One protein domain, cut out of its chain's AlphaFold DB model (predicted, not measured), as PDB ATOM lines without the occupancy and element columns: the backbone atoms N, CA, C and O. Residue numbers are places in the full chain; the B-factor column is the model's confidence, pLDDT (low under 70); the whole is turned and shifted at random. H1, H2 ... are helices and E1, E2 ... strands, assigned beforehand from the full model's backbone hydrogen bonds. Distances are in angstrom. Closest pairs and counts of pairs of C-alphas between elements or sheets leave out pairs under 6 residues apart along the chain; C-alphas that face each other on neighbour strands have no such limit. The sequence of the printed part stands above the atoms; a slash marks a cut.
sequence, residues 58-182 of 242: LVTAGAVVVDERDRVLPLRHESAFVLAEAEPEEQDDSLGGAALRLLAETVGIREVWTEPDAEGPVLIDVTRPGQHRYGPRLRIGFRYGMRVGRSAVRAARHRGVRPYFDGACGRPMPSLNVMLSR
ATOM      1  N   LEU A  58      -3.214 -16.602 -15.062       85.50
ATOM      2  CA  LEU A  58      -2.089 -17.040 -14.267       85.50
ATOM      3  C   LEU A  58      -1.395 -15.802 -13.709       85.50
ATOM      4  O   LEU A  58      -1.002 -14.929 -14.479       85.50
ATOM      5  N   VAL A  59      -1.235 -15.743 -12.395       88.94
ATOM      6  CA  VAL A  59      -0.507 -14.662 -11.732       88.94
ATOM      7  C   VAL A  59       0.911 -15.135 -11.465       88.94
ATOM      8  O   VAL A  59       1.125 -16.251 -11.001       88.94
ATOM      9  N   THR A  60       1.876 -14.279 -11.768       91.69
ATOM     10  CA  THR A  60       3.289 -14.517 -11.474       91.69
ATOM     11  C   THR A  60       3.873 -13.291 -10.801       91.69
ATOM     12  O   THR A  60       3.520 -12.166 -11.163       91.69
ATOM     13  N   ALA A  61       4.780 -13.520  -9.864       92.88
ATOM     14  CA  ALA A  61       5.592 -12.489  -9.251       92.88
ATOM     15  C   ALA A  61       7.011 -12.578  -9.807       92.88
ATOM     16  O   ALA A  61       7.536 -13.671 -10.047       92.88
ATOM     17  N   GLY A  62       7.632 -11.429 -10.036       91.06
ATOM     18  CA  GLY A  62       8.993 -11.367 -10.523       91.06
ATOM     19  C   GLY A  62       9.774 -10.198  -9.961       91.06
ATOM     20  O   GLY A  62       9.206  -9.183  -9.573       91.06
ATOM     21  N   ALA A  63      11.092 -10.348  -9.940       90.25
ATOM     22  CA  ALA A  63      11.995  -9.336  -9.424       90.25
ATOM     23  C   ALA A  63      12.746  -8.637 -10.559       90.25
ATOM     24  O   ALA A  63      13.350  -9.279 -11.426       90.25
ATOM     25  N   VAL A  64      12.731  -7.310 -10.514       89.75
ATOM     26  CA  VAL A  64      13.574  -6.428 -11.315       89.75
ATOM     27  C   VAL A  64      14.694  -5.953 -10.411       89.75
ATOM     28  O   VAL A  64      14.517  -5.046  -9.600       89.75
ATOM     29  N   VAL A  65      15.850  -6.599 -10.526       88.62
ATOM     30  CA  VAL A  65      17.003  -6.272  -9.691       88.62
ATOM     31  C   VAL A  65      17.831  -5.197 -10.372       88.62
ATOM     32  O   VAL A  65      18.277  -5.395 -11.502       88.62
ATOM     33  N   VAL A  66      18.074  -4.094  -9.675       88.19
ATOM     34  CA  VAL A  66      18.984  -3.029 -10.102       88.19
ATOM     35  C   VAL A  66      20.168  -2.931  -9.149       88.19
ATOM     36  O   VAL A  66      20.029  -3.094  -7.939       88.19
ATOM     37  N   ASP A  67      21.360  -2.686  -9.685       87.50
ATOM     38  CA  ASP A  67      22.528  -2.406  -8.851       87.50
ATOM     39  C   ASP A  67      22.617  -0.922  -8.444       87.50
ATOM     40  O   ASP A  67      21.826  -0.075  -8.864       87.50
ATOM     41  N   GLU A  68      23.621  -0.589  -7.633       87.19
ATOM     42  CA  GLU A  68      23.954   0.789  -7.223       87.19
ATOM     43  C   GLU A  68      24.241   1.759  -8.387       87.19
ATOM     44  O   GLU A  68      24.423   2.949  -8.158       87.19
ATOM     45  N   ARG A  69      24.367   1.268  -9.625       85.38
ATOM     46  CA  ARG A  69      24.609   2.078 -10.828       85.38
ATOM     47  C   ARG A  69      23.380   2.124 -11.738       85.38
ATOM     48  O   ARG A  69      23.536   2.356 -12.936       85.38
ATOM     49  N   ASP A  70      22.202   1.821 -11.196       84.62
ATOM     50  CA  ASP A  70      20.929   1.757 -11.920       84.62
ATOM     51  C   ASP A  70      20.924   0.744 -13.075       84.62
ATOM     52  O   ASP A  70      20.163   0.870 -14.039       84.62
ATOM     53  N   ARG A  71      21.775  -0.291 -13.009       84.94
ATOM     54  CA  ARG A  71      21.824  -1.327 -14.045       84.94
ATOM     55  C   ARG A  71      20.932  -2.490 -13.667       84.94
ATOM     56  O   ARG A  71      21.132  -3.109 -12.624       84.94
ATOM     57  N   VAL A  72      20.017  -2.838 -14.568       85.44
ATOM     58  CA  VAL A  72      19.190  -4.040 -14.439       85.44
ATOM     59  C   VAL A  72      20.068  -5.289 -14.556       85.44
ATOM     60  O   VAL A  72      20.919  -5.403 -15.445       85.44
ATOM     61  N   LEU A  73      19.850  -6.242 -13.655       84.00
ATOM     62  CA  LEU A  73      20.533  -7.529 -13.600       84.00
ATOM     63  C   LEU A  73      19.580  -8.626 -14.091       84.00
ATOM     64  O   LEU A  73      18.876  -9.233 -13.281       84.00
ATOM     65  N   PRO A  74      19.511  -8.900 -15.404       79.56
ATOM     66  CA  PRO A  74      18.699 -10.003 -15.882       79.56
ATOM     67  C   PRO A  74      19.314 -11.342 -15.481       79.56
ATOM     68  O   PRO A  74      20.535 -11.503 -15.370       79.56
ATOM     69  N   LEU A  75      18.449 -12.338 -15.327       73.25
ATOM     70  CA  LEU A  75      18.868 -13.715 -15.150       73.25
ATOM     71  C   LEU A  75      19.132 -14.336 -16.514       73.25
ATOM     72  O   LEU A  75      18.368 -14.156 -17.464       73.25
ATOM     73  N   ARG A  76      20.216 -15.101 -16.615       68.12
ATOM     74  CA  ARG A  76      20.438 -15.942 -17.784       68.12
ATOM     75  C   ARG A  76      19.630 -17.223 -17.614       68.12
ATOM     76  O   ARG A  76      19.920 -18.013 -16.720       68.12
ATOM     77  N   HIS A  77      18.659 -17.436 -18.492       65.94
ATOM     78  CA  HIS A  77      17.924 -18.688 -18.595       65.94
ATOM     79  C   HIS A  77      18.206 -19.305 -19.964       65.94
ATOM     80  O   HIS A  77      17.816 -18.755 -20.993       65.94
ATOM     81  N   GLU A  78      18.913 -20.435 -19.975       70.12
ATOM     82  CA  GLU A  78      19.377 -21.105 -21.198       70.12
ATOM     83  C   GLU A  78      20.154 -20.140 -22.129       70.12
ATOM     84  O   GLU A  78      21.283 -19.729 -21.821       70.12
ATOM     85  N   SER A  79      19.550 -19.765 -23.262       64.81
ATOM     86  CA  SER A  79      20.107 -18.873 -24.282       64.81
ATOM     87  C   SER A  79      19.554 -17.444 -24.240       64.81
ATOM     88  O   SER A  79      19.940 -16.638 -25.084       64.81
ATOM     89  N   ALA A  80      18.664 -17.117 -23.298       67.50
ATOM     90  CA  ALA A  80      18.004 -15.817 -23.219       67.50
ATOM     91  C   ALA A  80      18.234 -15.126 -21.868       67.50
ATOM     92  O   ALA A  80      18.461 -15.758 -20.835       67.50
ATOM     93  N   PHE A  81      18.156 -13.798 -21.890       72.38
ATOM     94  CA  PHE A  81      18.078 -12.984 -20.685       72.38
ATOM     95  C   PHE A  81      16.610 -12.769 -20.337       72.38
ATOM     96  O   PHE A  81      15.845 -12.269 -21.157       72.38
ATOM     97  N   VAL A  82      16.223 -13.169 -19.130       77.06
ATOM     98  CA  VAL A  82      14.852 -13.063 -18.627       77.06
ATOM     99  C   VAL A  82      14.862 -12.474 -17.225       77.06
ATOM    100  O   VAL A  82      15.843 -12.582 -16.488       77.06
ATOM    101  N   LEU A  83      13.761 -11.839 -16.844       81.19
ATOM    102  CA  LEU A  83      13.554 -11.458 -15.453       81.19
ATOM    103  C   LEU A  83      13.271 -12.703 -14.613       81.19
ATOM    104  O   LEU A  83      12.708 -13.684 -15.107       81.19
ATOM    105  N   ALA A  84      13.654 -12.654 -13.339       84.31
ATOM    106  CA  ALA A  84      13.250 -13.671 -12.382       84.31
ATOM    107  C   ALA A  84      11.724 -13.641 -12.274       84.31
ATOM    108  O   ALA A  84      11.169 -12.600 -11.933       84.31
ATOM    109  N   GLU A  85      11.049 -14.748 -12.579       88.56
ATOM    110  CA  GLU A  85       9.610 -14.893 -12.352       88.56
ATOM    111  C   GLU A  85       9.187 -16.315 -11.981       88.56
ATOM    112  O   GLU A  85       9.689 -17.297 -12.541       88.56
ATOM    113  N   ALA A  86       8.213 -16.407 -11.076       88.44
ATOM    114  CA  ALA A  86       7.575 -17.646 -10.650       88.44
ATOM    115  C   ALA A  86       6.112 -17.411 -10.239       88.44
ATOM    116  O   ALA A  86       5.667 -16.277 -10.049       88.44
ATOM    117  N   GLU A  87       5.350 -18.500 -10.146       90.12
ATOM    118  CA  GLU A  87       4.048 -18.473  -9.479       90.12
ATOM    119  C   GLU A  87       4.264 -18.337  -7.961       90.12
ATOM    120  O   GLU A  87       5.202 -18.947  -7.438       90.12
ATOM    121  N   PRO A  88       3.427 -17.561  -7.254       88.62
ATOM    122  CA  PRO A  88       3.420 -17.564  -5.797       88.62
ATOM    123  C   PRO A  88       3.097 -18.960  -5.248       88.62
ATOM    124  O   PRO A  88       2.247 -19.672  -5.790       88.62
ATOM    125  N   GLU A  89       3.759 -19.326  -4.160       87.31
ATOM    126  CA  GLU A  89       3.600 -20.576  -3.421       87.31
ATOM    127  C   GLU A  89       2.760 -20.372  -2.152       87.31
ATOM    128  O   GLU A  89       2.431 -19.249  -1.772       87.31
ATOM    129  N   GLU A  90       2.383 -21.469  -1.488       81.81
ATOM    130  CA  GLU A  90       1.532 -21.417  -0.289       81.81
ATOM    131  C   GLU A  90       2.175 -20.641   0.868       81.81
ATOM    132  O   GLU A  90       1.454 -20.023   1.647       81.81
ATOM    133  N   GLN A  91       3.509 -20.642   0.962       83.94
ATOM    134  CA  GLN A  91       4.240 -19.903   1.994       83.94
ATOM    135  C   GLN A  91       4.392 -18.393   1.723       83.94
ATOM    136  O   GLN A  91       4.975 -17.696   2.549       83.94
ATOM    137  N   ASP A  92       3.948 -17.881   0.569       86.50
ATOM    138  CA  ASP A  92       4.234 -16.500   0.167       86.50
ATOM    139  C   ASP A  92       3.186 -15.499   0.660       86.50
ATOM    140  O   ASP A  92       2.171 -15.286   0.002       86.50
ATOM    141  N   ASP A  93       3.480 -14.779   1.744       84.00
ATOM    142  CA  ASP A  93       2.556 -13.806   2.354       84.00
ATOM    143  C   ASP A  93       2.176 -12.598   1.465       84.00
ATOM    144  O   ASP A  93       1.243 -11.846   1.763       84.00
ATOM    145  N   SER A  94       2.870 -12.406   0.344       87.69
ATOM    146  CA  SER A  94       2.547 -11.411  -0.683       87.69
ATOM    147  C   SER A  94       3.203 -11.764  -2.019       87.69
ATOM    148  O   SER A  94       4.136 -12.568  -2.078       87.69
ATOM    149  N   LEU A  95       2.767 -11.118  -3.106       90.06
ATOM    150  CA  LEU A  95       3.437 -11.235  -4.403       90.06
ATOM    151  C   LEU A  95       4.874 -10.677  -4.349       90.06
ATOM    152  O   LEU A  95       5.788 -11.274  -4.916       90.06
ATOM    153  N   GLY A  96       5.103  -9.595  -3.599       89.94
ATOM    154  CA  GLY A  96       6.452  -9.093  -3.318       89.94
ATOM    155  C   GLY A  96       7.310 -10.113  -2.556       89.94
ATOM    156  O   GLY A  96       8.463 -10.349  -2.920       89.94
ATOM    157  N   GLY A  97       6.728 -10.795  -1.565       89.94
ATOM    158  CA  GLY A  97       7.362 -11.896  -0.834       89.94
ATOM    159  C   GLY A  97       7.762 -13.060  -1.744       89.94
ATOM    160  O   GLY A  97       8.897 -13.530  -1.674       89.94
ATOM    161  N   ALA A  98       6.888 -13.444  -2.679       91.19
ATOM    162  CA  ALA A  98       7.194 -14.452  -3.693       91.19
ATOM    163  C   ALA A  98       8.385 -14.043  -4.581       91.19
ATOM    164  O   ALA A  98       9.261 -14.860  -4.875       91.19
ATOM    165  N   ALA A  99       8.466 -12.768  -4.981       90.88
ATOM    166  CA  ALA A  99       9.601 -12.254  -5.749       90.88
ATOM    167  C   ALA A  99      10.916 -12.273  -4.941       90.88
ATOM    168  O   ALA A  99      11.965 -12.626  -5.487       90.88
ATOM    169  N   LEU A 100      10.867 -11.949  -3.642       90.56
ATOM    170  CA  LEU A 100      12.025 -12.008  -2.740       90.56
ATOM    171  C   LEU A 100      12.527 -13.441  -2.554       90.56
ATOM    172  O   LEU A 100      13.724 -13.707  -2.698       90.56
ATOM    173  N   ARG A 101      11.609 -14.374  -2.284       91.44
ATOM    174  CA  ARG A 101      11.921 -15.802  -2.185       91.44
ATOM    175  C   ARG A 101      12.588 -16.297  -3.463       91.44
ATOM    176  O   ARG A 101      13.648 -16.918  -3.400       91.44
ATOM    177  N   LEU A 102      12.027 -15.946  -4.619       89.38
ATOM    178  CA  LEU A 102      12.569 -16.337  -5.914       89.38
ATOM    179  C   LEU A 102      14.018 -15.873  -6.113       89.38
ATOM    180  O   LEU A 102      14.841 -16.643  -6.619       89.38
ATOM    181  N   LEU A 103      14.353 -14.639  -5.722       88.12
ATOM    182  CA  LEU A 103      15.732 -14.147  -5.778       88.12
ATOM    183  C   LEU A 103      16.662 -14.921  -4.845       88.12
ATOM    184  O   LEU A 103      17.769 -15.290  -5.251       88.12
ATOM    185  N   ALA A 104      16.219 -15.193  -3.619       89.12
ATOM    186  CA  ALA A 104      17.010 -15.943  -2.656       89.12
ATOM    187  C   ALA A 104      17.296 -17.370  -3.153       89.12
ATOM    188  O   ALA A 104      18.434 -17.835  -3.075       89.12
ATOM    189  N   GLU A 105      16.295 -18.042  -3.717       88.00
ATOM    190  CA  GLU A 105      16.396 -19.429  -4.180       88.00
ATOM    191  C   GLU A 105      17.157 -19.543  -5.505       88.00
ATOM    192  O   GLU A 105      18.114 -20.313  -5.618       88.00
ATOM    193  N   THR A 106      16.786 -18.735  -6.498       82.38
ATOM    194  CA  THR A 106      17.336 -18.835  -7.860       82.38
ATOM    195  C   THR A 106      18.711 -18.187  -7.958       82.38
ATOM    196  O   THR A 106      19.614 -18.703  -8.617       82.38
ATOM    197  N   VAL A 107      18.888 -17.044  -7.296       80.75
ATOM    198  CA  VAL A 107      20.055 -16.178  -7.488       80.75
ATOM    199  C   VAL A 107      20.985 -16.176  -6.278       80.75
ATOM    200  O   VAL A 107      22.166 -15.863  -6.409       80.75
ATOM    201  N   GLY A 108      20.488 -16.563  -5.102       85.00
ATOM    202  CA  GLY A 108      21.244 -16.461  -3.853       85.00
ATOM    203  C   GLY A 108      21.374 -15.026  -3.337       85.00
ATOM    204  O   GLY A 108      22.184 -14.782  -2.446       85.00
ATOM    205  N   ILE A 109      20.609 -14.078  -3.887       85.44
ATOM    206  CA  ILE A 109      20.575 -12.696  -3.403       85.44
ATOM    207  C   ILE A 109      19.558 -12.627  -2.265       85.44
ATOM    208  O   ILE A 109      18.380 -12.894  -2.469       85.44
ATOM    209  N   ARG A 110      20.031 -12.263  -1.072       84.56
ATOM    210  CA  ARG A 110      19.203 -12.066   0.131       84.56
ATOM    211  C   ARG A 110      19.240 -10.634   0.647       84.56
ATOM    212  O   ARG A 110      18.249 -10.140   1.163       84.56
ATOM    213  N   GLU A 111      20.382  -9.979   0.480       84.00
ATOM    214  CA  GLU A 111      20.589  -8.577   0.830       84.00
ATOM    215  C   GLU A 111      20.063  -7.694  -0.306       84.00
ATOM    216  O   GLU A 111      20.817  -7.229  -1.164       84.00
ATOM    217  N   VAL A 112      18.742  -7.529  -0.333       85.38
ATOM    218  CA  VAL A 112      18.061  -6.539  -1.169       85.38
ATOM    219  C   VAL A 112      17.437  -5.476  -0.285       85.38
ATOM    220  O   VAL A 112      17.044  -5.756   0.847       85.38
ATOM    221  N   TRP A 113      17.286  -4.277  -0.824       84.06
ATOM    222  CA  TRP A 113      16.375  -3.289  -0.265       84.06
ATOM    223  C   TRP A 113      15.382  -2.856  -1.337       84.06
ATOM    224  O   TRP A 113      15.716  -2.751  -2.521       84.06
ATOM    225  N   THR A 114      14.139  -2.651  -0.924       78.88
ATOM    226  CA  THR A 114      13.141  -1.935  -1.716       78.88
ATOM    227  C   THR A 114      13.381  -0.441  -1.529       78.88
ATOM    228  O   THR A 114      13.842  -0.019  -0.466       78.88
ATOM    229  N   GLU A 115      13.132   0.362  -2.563       69.38
ATOM    230  CA  GLU A 115      13.108   1.816  -2.375       69.38
ATOM    231  C   GLU A 115      12.060   2.155  -1.302       69.38
ATOM    232  O   GLU A 115      10.986   1.540  -1.298       69.38
ATOM    233  N   PRO A 116      12.353   3.093  -0.385       59.06
ATOM    234  CA  PRO A 116      11.319   3.699   0.441       59.06
ATOM    235  C   PRO A 116      10.203   4.212  -0.477       59.06
ATOM    236  O   PRO A 116      10.486   4.716  -1.562       59.06
ATOM    237  N   ASP A 117       8.948   4.029  -0.077       66.56
ATOM    238  CA  ASP A 117       7.749   4.422  -0.835       66.56
ATOM    239  C   ASP A 117       7.453   3.613  -2.114       66.56
ATOM    240  O   ASP A 117       6.402   3.792  -2.722       66.56
ATOM    241  N   ALA A 118       8.296   2.646  -2.497       69.06
ATOM    242  CA  ALA A 118       7.978   1.678  -3.552       69.06
ATOM    243  C   ALA A 118       7.200   0.473  -2.989       69.06
ATOM    244  O   ALA A 118       7.623  -0.683  -3.116       69.06
ATOM    245  N   GLU A 119       6.061   0.735  -2.340       74.75
ATOM    246  CA  GLU A 119       5.154  -0.302  -1.832       74.75
ATOM    247  C   GLU A 119       4.283  -0.866  -2.967       74.75
ATOM    248  O   GLU A 119       3.075  -0.661  -3.030       74.75
ATOM    249  N   GLY A 120       4.889  -1.598  -3.904       87.00
ATOM    250  CA  GLY A 120       4.115  -2.223  -4.973       87.00
ATOM    251  C   GLY A 120       4.922  -2.743  -6.155       87.00
ATOM    252  O   GLY A 120       6.154  -2.648  -6.190       87.00
ATOM    253  N   PRO A 121       4.232  -3.341  -7.139       91.75
ATOM    254  CA  PRO A 121       4.850  -3.660  -8.411       91.75
ATOM    255  C   PRO A 121       5.246  -2.365  -9.138       91.75
ATOM    256  O   PRO A 121       4.439  -1.460  -9.287       91.75
ATOM    257  N   VAL A 122       6.469  -2.304  -9.661       91.44
ATOM    258  CA  VAL A 122       6.940  -1.223 -10.546       91.44
ATOM    259  C   VAL A 122       6.471  -1.404 -11.990       91.44
ATOM    260  O   VAL A 122       6.615  -0.506 -12.808       91.44
ATOM    261  N   LEU A 123       5.990  -2.600 -12.333       91.38
ATOM    262  CA  LEU A 123       5.446  -2.911 -13.648       91.38
ATOM    263  C   LEU A 123       4.456  -4.068 -13.531       91.38
ATOM    264  O   LEU A 123       4.761  -5.099 -12.920       91.38
ATOM    265  N   ILE A 124       3.306  -3.924 -14.186       93.00
ATOM    266  CA  ILE A 124       2.381  -5.027 -14.434       93.00
ATOM    267  C   ILE A 124       2.341  -5.316 -15.931       93.00
ATOM    268  O   ILE A 124       1.910  -4.491 -16.730       93.00
ATOM    269  N   ASP A 125       2.777  -6.514 -16.322       91.06
ATOM    270  CA  ASP A 125       2.794  -6.942 -17.721       91.06
ATOM    271  C   ASP A 125       1.792  -8.073 -17.987       91.06
ATOM    272  O   ASP A 125       1.520  -8.916 -17.127       91.06
ATOM    273  N   VAL A 126       1.219  -8.094 -19.192       90.62
ATOM    274  CA  VAL A 126       0.215  -9.086 -19.591       90.62
ATOM    275  C   VAL A 126       0.694  -9.804 -20.839       90.62
ATOM    276  O   VAL A 126       0.874  -9.203 -21.896       90.62
ATOM    277  N   THR A 127       0.867 -11.120 -20.739       88.75
ATOM    278  CA  THR A 127       1.277 -11.961 -21.865       88.75
ATOM    279  C   THR A 127       0.129 -12.859 -22.307       88.75
ATOM    280  O   THR A 127      -0.530 -13.510 -21.490       88.75
ATOM    281  N   ARG A 128      -0.123 -12.902 -23.619       85.50
ATOM    282  CA  ARG A 128      -1.228 -13.681 -24.188       85.50
ATOM    283  C   ARG A 128      -1.008 -15.191 -24.012       85.50
ATOM    284  O   ARG A 128       0.139 -15.646 -23.999       85.50
ATOM    285  N   PRO A 129      -2.100 -15.977 -23.974       86.62
ATOM    286  CA  PRO A 129      -2.037 -17.431 -24.046       86.62
ATOM    287  C   PRO A 129      -1.081 -17.944 -25.125       86.62
ATOM    288  O   PRO A 129      -1.153 -17.517 -26.277       86.62
ATOM    289  N   GLY A 130      -0.204 -18.880 -24.758       82.94
ATOM    290  CA  GLY A 130       0.736 -19.507 -25.693       82.94
ATOM    291  C   GLY A 130       1.944 -18.648 -26.084       82.94
ATOM    292  O   GLY A 130       2.788 -19.125 -26.836       82.94
ATOM    293  N   GLN A 131       2.064 -17.421 -25.564       85.19
ATOM    294  CA  GLN A 131       3.245 -16.561 -25.737       85.19
ATOM    295  C   GLN A 131       4.187 -16.582 -24.518       85.19
ATOM    296  O   GLN A 131       5.128 -15.799 -24.448       85.19
ATOM    297  N   HIS A 132       3.956 -17.478 -23.554       84.06
ATOM    298  CA  HIS A 132       4.804 -17.675 -22.377       84.06
ATOM    299  C   HIS A 132       4.915 -19.161 -22.005       84.06
ATOM    300  O   HIS A 132       4.075 -19.983 -22.376       84.06
ATOM    301  N   ARG A 133       5.925 -19.506 -21.194       82.25
ATOM    302  CA  ARG A 133       6.230 -20.896 -20.795       82.25
ATOM    303  C   ARG A 133       5.170 -21.565 -19.915       82.25
ATOM    304  O   ARG A 133       5.052 -22.782 -19.912       82.25
ATOM    305  N   TYR A 134       4.367 -20.778 -19.203       79.31
ATOM    306  CA  TYR A 134       3.362 -21.283 -18.258       79.31
ATOM    307  C   TYR A 134       2.060 -21.827 -18.885       79.31
ATOM    308  O   TYR A 134       1.057 -22.030 -18.200       79.31
ATOM    309  N   GLY A 135       2.044 -22.060 -20.197       84.00
ATOM    310  CA  GLY A 135       0.945 -22.752 -20.868       84.00
ATOM    311  C   GLY A 135      -0.131 -21.831 -21.464       84.00
ATOM    312  O   GLY A 135       0.156 -20.704 -21.859       84.00
ATOM    313  N   PRO A 136      -1.378 -22.314 -21.614       86.19
ATOM    314  CA  PRO A 136      -2.379 -21.693 -22.486       86.19
ATOM    315  C   PRO A 136      -3.276 -20.663 -21.781       86.19
ATOM    316  O   PRO A 136      -4.364 -20.363 -22.268       86.19
ATOM    317  N   ARG A 137      -2.892 -20.178 -20.599       84.12
ATOM    318  CA  ARG A 137      -3.679 -19.202 -19.825       84.12
ATOM    319  C   ARG A 137      -3.185 -17.794 -20.138       84.12
ATOM    320  O   ARG A 137      -2.089 -17.646 -20.641       84.12
ATOM    321  N   LEU A 138      -3.977 -16.761 -19.866       85.88
ATOM    322  CA  LEU A 138      -3.451 -15.392 -19.857       85.88
ATOM    323  C   LEU A 138      -2.456 -15.280 -18.699       85.88
ATOM    324  O   LEU A 138      -2.811 -15.697 -17.601       85.88
ATOM    325  N   ARG A 139      -1.261 -14.727 -18.900       89.25
ATOM    326  CA  ARG A 139      -0.301 -14.498 -17.812       89.25
ATOM    327  C   ARG A 139      -0.276 -13.029 -17.430       89.25
ATOM    328  O   ARG A 139      -0.177 -12.176 -18.304       89.25
ATOM    329  N   ILE A 140      -0.328 -12.762 -16.133       90.62
ATOM    330  CA  ILE A 140      -0.181 -11.439 -15.529       90.62
ATOM    331  C   ILE A 140       1.084 -11.475 -14.668       90.62
ATOM    332  O   ILE A 140       1.216 -12.312 -13.769       90.62
ATOM    333  N   GLY A 141       2.038 -10.611 -14.986       91.75
ATOM    334  CA  GLY A 141       3.313 -10.480 -14.301       91.75
ATOM    335  C   GLY A 141       3.359  -9.248 -13.428       91.75
ATOM    336  O   GLY A 141       3.346  -8.148 -13.959       91.75
ATOM    337  N   PHE A 142       3.477  -9.440 -12.119       93.62
ATOM    338  CA  PHE A 142       3.757  -8.377 -11.160       93.62
ATOM    339  C   PHE A 142       5.269  -8.295 -10.961       93.62
ATOM    340  O   PHE A 142       5.903  -9.289 -10.596       93.62
ATOM    341  N   ARG A 143       5.866  -7.141 -11.256       93.31
ATOM    342  CA  ARG A 143       7.316  -6.932 -11.201       93.31
ATOM    343  C   ARG A 143       7.663  -6.014 -10.045       93.31
ATOM    344  O   ARG A 143       7.217  -4.880 -10.043       93.31
ATOM    345  N   TYR A 144       8.500  -6.463  -9.122       92.50
ATOM    346  CA  TYR A 144       8.935  -5.666  -7.974       92.50
ATOM    347  C   TYR A 144      10.354  -5.164  -8.197       92.50
ATOM    348  O   TYR A 144      11.251  -5.948  -8.527       92.50
ATOM    349  N   GLY A 145      10.547  -3.859  -8.036       90.81
ATOM    350  CA  GLY A 145      11.859  -3.229  -8.089       90.81
ATOM    351  C   GLY A 145      12.639  -3.532  -6.815       90.81
ATOM    352  O   GLY A 145      12.146  -3.310  -5.715       90.81
ATOM    353  N   MET A 146      13.853  -4.055  -6.959       90.69
ATOM    354  CA  MET A 146      14.720  -4.386  -5.831       90.69
ATOM    355  C   MET A 146      16.130  -3.899  -6.109       90.69
ATOM    356  O   MET A 146      16.655  -4.084  -7.209       90.69
ATOM    357  N   ARG A 147      16.764  -3.305  -5.105       90.25
ATOM    358  CA  ARG A 147      18.127  -2.797  -5.213       90.25
ATOM    359  C   ARG A 147      19.092  -3.710  -4.482       90.25
ATOM    360  O   ARG A 147      18.760  -4.281  -3.444       90.25
ATOM    361  N   VAL A 148      20.281  -3.860  -5.055       89.94
ATOM    362  CA  VAL A 148      21.344  -4.704  -4.502       89.94
ATOM    363  C   VAL A 148      22.680  -3.992  -4.457       89.94
ATOM    364  O   VAL A 148      23.063  -3.255  -5.372       89.94
ATOM    365  N   GLY A 149      23.431  -4.293  -3.402       87.56
ATOM    366  CA  GLY A 149      24.791  -3.812  -3.224       87.56
ATOM    367  C   GLY A 149      25.788  -4.573  -4.094       87.56
ATOM    368  O   GLY A 149      25.540  -5.688  -4.569       87.56
ATOM    369  N   ARG A 150      26.982  -4.005  -4.272       83.19
ATOM    370  CA  ARG A 150      28.060  -4.637  -5.067       83.19
ATOM    371  C   ARG A 150      28.446  -6.041  -4.594       83.19
ATOM    372  O   ARG A 150      28.853  -6.859  -5.424       83.19
ATOM    373  N   SER A 151      28.361  -6.317  -3.293       83.06
ATOM    374  CA  SER A 151      28.627  -7.633  -2.695       83.06
ATOM    375  C   SER A 151      27.661  -8.690  -3.237       83.06
ATOM    376  O   SER A 151      28.100  -9.705  -3.782       83.06
ATOM    377  N   ALA A 152      26.362  -8.400  -3.192       83.00
ATOM    378  CA  ALA A 152      25.306  -9.264  -3.702       83.00
ATOM    379  C   ALA A 152      25.440  -9.509  -5.215       83.00
ATOM    380  O   ALA A 152      25.337 -10.650  -5.668       83.00
ATOM    381  N   VAL A 153      25.786  -8.480  -6.005       80.56
ATOM    382  CA  VAL A 153      26.048  -8.645  -7.450       80.56
ATOM    383  C   VAL A 153      27.217  -9.595  -7.712       80.56
ATOM    384  O   VAL A 153      27.158 -10.417  -8.626       80.56
ATOM    385  N   ARG A 154      28.302  -9.502  -6.931       80.62
ATOM    386  CA  ARG A 154      29.452 -10.410  -7.068       80.62
ATOM    387  C   ARG A 154      29.074 -11.847  -6.725       80.62
ATOM    388  O   ARG A 154      29.420 -12.740  -7.492       80.62
ATOM    389  N   ALA A 155      28.327 -12.058  -5.643       78.75
ATOM    390  CA  ALA A 155      27.838 -13.382  -5.262       78.75
ATOM    391  C   ALA A 155      26.954 -13.998  -6.365       78.75
ATOM    392  O   ALA A 155      27.158 -15.146  -6.761       78.75
ATOM    393  N   ALA A 156      26.052 -13.201  -6.943       78.12
ATOM    394  CA  ALA A 156      25.140 -13.631  -8.000       78.12
ATOM    395  C   ALA A 156      25.854 -14.031  -9.310       78.12
ATOM    396  O   ALA A 156      25.390 -14.922 -10.027       78.12
ATOM    397  N   ARG A 157      27.022 -13.441  -9.614       76.50
ATOM    398  CA  ARG A 157      27.817 -13.789 -10.812       76.50
ATOM    399  C   ARG A 157      28.235 -15.246 -10.863       76.50
ATOM    400  O   ARG A 157      28.263 -15.826 -11.948       76.50
ATOM    401  N   HIS A 158      28.522 -15.843  -9.711       70.44
ATOM    402  CA  HIS A 158      28.884 -17.256  -9.628       70.44
ATOM    403  C   HIS A 158      27.714 -18.186  -9.978       70.44
ATOM    404  O   HIS A 158      27.943 -19.331 -10.351       70.44
ATOM    405  N   ARG A 159      26.474 -17.683  -9.938       69.88
ATOM    406  CA  ARG A 159      25.252 -18.407 -10.316       69.88
ATOM    407  C   ARG A 159      24.718 -18.018 -11.697       69.88
ATOM    408  O   ARG A 159      23.552 -18.226 -12.002       69.88
ATOM    409  N   GLY A 160      25.570 -17.442 -12.546       65.94
ATOM    410  CA  GLY A 160      25.213 -17.119 -13.928       65.94
ATOM    411  C   GLY A 160      24.454 -15.803 -14.110       65.94
ATOM    412  O   GLY A 160      24.101 -15.475 -15.244       65.94
ATOM    413  N   VAL A 161      24.264 -15.008 -13.050       65.00
ATOM    414  CA  VAL A 161      23.713 -13.652 -13.172       65.00
ATOM    415  C   VAL A 161      24.797 -12.705 -13.630       65.00
ATOM    416  O   VAL A 161      25.772 -12.440 -12.927       65.00
ATOM    417  N   ARG A 162      24.645 -12.180 -14.839       59.25
ATOM    418  CA  ARG A 162      25.568 -11.184 -15.369       59.25
ATOM    419  C   ARG A 162      24.845  -9.847 -15.438       59.25
ATOM    420  O   ARG A 162      23.758  -9.812 -16.007       59.25
ATOM    421  N   PRO A 163      25.431  -8.756 -14.901       56.72
ATOM    422  CA  PRO A 163      24.935  -7.427 -15.223       56.72
ATOM    423  C   PRO A 163      24.931  -7.306 -16.740       56.72
ATOM    424  O   PRO A 163      25.949  -7.588 -17.384       56.72
ATOM    425  N   TYR A 164      23.776  -6.972 -17.299       50.97
ATOM    426  CA  TYR A 164      23.653  -6.876 -18.738       50.97
ATOM    427  C   TYR A 164      24.493  -5.704 -19.231       50.97
ATOM    428  O   TYR A 164      24.376  -4.581 -18.745       50.97
ATOM    429  N   PHE A 165      25.354  -6.001 -20.192       44.12
ATOM    430  CA  PHE A 165      25.973  -5.026 -21.070       44.12
ATOM    431  C   PHE A 165      25.567  -5.445 -22.477       44.12
ATOM    432  O   PHE A 165      25.972  -6.517 -22.928       44.12
ATOM    433  N   ASP A 166      24.763  -4.632 -23.158       41.25
ATOM    434  CA  ASP A 166      24.601  -4.799 -24.597       41.25
ATOM    435  C   ASP A 166      25.891  -4.321 -25.274       41.25
ATOM    436  O   ASP A 166      26.200  -3.130 -25.300       41.25
ATOM    437  N   GLY A 167      26.699  -5.270 -25.741       38.16
ATOM    438  CA  GLY A 167      27.866  -5.001 -26.580       38.16
ATOM    439  C   GLY A 167      27.560  -5.050 -28.080       38.16
ATOM    440  O   GLY A 167      28.448  -4.756 -28.872       38.16
ATOM    441  N   ALA A 168      26.343  -5.436 -28.484       40.59
ATOM    442  CA  ALA A 168      25.933  -5.537 -29.888       40.59
ATOM    443  C   ALA A 168      25.211  -4.267 -30.366       40.59
ATOM    444  O   ALA A 168      25.321  -3.884 -31.529       40.59
ATOM    445  N   CYS A 169      24.552  -3.562 -29.453       35.09
ATOM    446  CA  CYS A 169      24.053  -2.211 -29.644       35.09
ATOM    447  C   CYS A 169      24.582  -1.406 -28.459       35.09
ATOM    448  O   CYS A 169      24.077  -1.575 -27.360       35.09
ATOM    449  N   GLY A 170      25.606  -0.567 -28.637       32.31
ATOM    450  CA  GLY A 170      26.227   0.229 -27.563       32.31
ATOM    451  C   GLY A 170      25.321   1.315 -26.964       32.31
ATOM    452  O   GLY A 170      25.725   2.469 -26.843       32.31
ATOM    453  N   ARG A 171      24.076   0.978 -26.627       35.75
ATOM    454  CA  ARG A 171      23.107   1.838 -25.969       35.75
ATOM    455  C   ARG A 171      22.723   1.186 -24.643       35.75
ATOM    456  O   ARG A 171      22.304   0.029 -24.646       35.75
ATOM    457  N   PRO A 172      22.852   1.897 -23.510       36.53
ATOM    458  CA  PRO A 172      22.219   1.444 -22.283       36.53
ATOM    459  C   PRO A 172      20.720   1.277 -22.560       36.53
ATOM    460  O   PRO A 172      20.140   2.060 -23.323       36.53
ATOM    461  N   MET A 173      20.085   0.275 -21.942       39.56
ATOM    462  CA  MET A 173      18.635   0.355 -21.775       39.56
ATOM    463  C   MET A 173      18.334   1.749 -21.209       39.56
ATOM    464  O   MET A 173      19.093   2.205 -20.342       39.56
ATOM    465  N   PRO A 174      17.278   2.439 -21.673       39.47
ATOM    466  CA  PRO A 174      16.719   3.512 -20.868       39.47
ATOM    467  C   PRO A 174      16.642   2.991 -19.429       39.47
ATOM    468  O   PRO A 174      16.167   1.872 -19.218       39.47
ATOM    469  N   SER A 175      17.225   3.729 -18.478       40.69
ATOM    470  CA  SER A 175      17.173   3.381 -17.056       40.69
ATOM    471  C   SER A 175      15.743   2.992 -16.690       40.69
ATOM    472  O   SER A 175      14.805   3.420 -17.365       40.69
ATOM    473  N   LEU A 176      15.541   2.192 -15.640       41.94
ATOM    474  CA  LEU A 176      14.184   1.840 -15.211       41.94
ATOM    475  C   LEU A 176      13.288   3.095 -15.132       41.94
ATOM    476  O   LEU A 176      12.168   3.067 -15.619       41.94
ATOM    477  N   ASN A 177      13.860   4.234 -14.717       34.03
ATOM    478  CA  ASN A 177      13.236   5.559 -14.760       34.03
ATOM    479  C   ASN A 177      12.769   6.003 -16.160       34.03
ATOM    480  O   ASN A 177      11.668   6.507 -16.286       34.03
ATOM    481  N   VAL A 178      13.531   5.793 -17.236       37.34
ATOM    482  CA  VAL A 178      13.112   6.147 -18.611       37.34
ATOM    483  C   VAL A 178      12.110   5.137 -19.198       37.34
ATOM    484  O   VAL A 178      11.368   5.481 -20.119       37.34
ATOM    485  N   MET A 179      12.037   3.910 -18.672       35.16
ATOM    486  CA  MET A 179      10.939   2.987 -18.992       35.16
ATOM    487  C   MET A 179       9.655   3.363 -18.227       35.16
ATOM    488  O   MET A 179       8.579   3.308 -18.813       35.16
ATOM    489  N   LEU A 180       9.788   3.843 -16.984       41.91
ATOM    490  CA  LEU A 180       8.703   4.356 -16.135       41.91
ATOM    491  C   LEU A 180       8.182   5.738 -16.589       41.91
ATOM    492  O   LEU A 180       6.995   6.009 -16.466       41.91
ATOM    493  N   SER A 181       9.020   6.597 -17.188       32.38
ATOM    494  CA  SER A 181       8.623   7.919 -17.720       32.38
ATOM    495  C   SER A 181       8.063   7.894 -19.150       32.38
ATOM    496  O   SER A 181       7.668   8.933 -19.670       32.38
ATOM    497  N   ARG A 182       8.050   6.743 -19.837       33.19
ATOM    498  CA  ARG A 182       7.544   6.640 -21.224       33.19
ATOM    499  C   ARG A 182       6.049   6.326 -21.336       33.19
ATOM    500  O   ARG A 182       5.556   6.245 -22.459       33.19
TER     501      ARG A 182
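This is residues 58 to 182 of the 242 residues of an uncharacterized protein of Streptomyces phaeoluteigriseus (UniProt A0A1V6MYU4). A strongly twisted sheet of four strands, with the two long strands E1 and E6 side by side in its middle, has helix H1 packed across one face. The small hairpin E2 and E3 leads into edge strand E4, H2 follows the end of E6, and residues 166 to 171 of the long stretch before H3 stick out. The printed part has 125 residues with three named helices and six named strands, in the order E1 E2 E3 E4 H1 E5 E6 H2 H3; the large sheet runs E4 E1 E6 E5 and is mixed. The class is mixed, helices and strands, with under half of the residues in named elements. The whole is compact and rounded, with a radius of gyration of the C-alphas of 14.4 A and spans of 36 by 32 by 31 A.

In the large sheet, E1 is residues 58 to 67, 29.1 A long, beginning at C-alpha 58 (-2.089, -17.040, -14.267). E6 is residues 139 to 148, 27.2 A; E5 is residues 123 to 127, 12.9 A; E4 is residues 84 to 86. H1, residues 95 to 107, is 17.6 A long, beginning at C-alpha 95 (3.437, -11.235, -4.403). E2 is residues 75 to 77 and E3 residues 80 to 82. H2 is residues 150 to 157; H3, residues 176 to 182, ends at C-alpha 182 (7.544, 6.640, -21.224).

E1 and E6 are parallel at 22 degrees, with N 62 and O 142 2.8 A apart, within hydrogen-bond range. E4 is antiparallel to E1, with N 61 and O 86 at 2.9 A. E5 and E6 form an antiparallel hairpin, with N 141 and O 125 at 2.8 A. H1 is on the sheet at a height of 6.7 A, making two layers, a helix on one face of a sheet; its closest C-alphas to E1 are those of Ala 99 and Gly 62, 4.9 A. On the local plane H1 stands at 62 degrees to E1, only just across the strands. E4, H1 and E5 form a split strand-helix-strand unit, two strands running the same way with E1 and E6 between them, and its crossover is right-handed. Residues 112 to 113 pair antiparallel with residues 147 to 148 of E6. E2 and E3 form an antiparallel hairpin, with N 75 and O 82 at 2.9 A, and E3 runs on into E4 at 70 degrees. H1 and H2 are close but not clearly touching, the C-alphas of Val 107 and Ala 156 being 5.7 A apart. H2 and H3 each only just graze the sheet, with 5 pairs of C-alphas within 10 A. Every O i to N i+4 pair is within hydrogen-bond range in H1 and H2, and 2 of 3 in H3.

The C-alphas farthest apart, those of Glu 90 and Gly 170, are 42.7 A apart. The printed part has no cut. The long links are H1 to E5, E5 to E6 and H2 to H3. The mean pLDDT of the printed part is 76.5, and residues 76 to 77, 79 to 80, 115 to 118 and 159 to 182 are under 70.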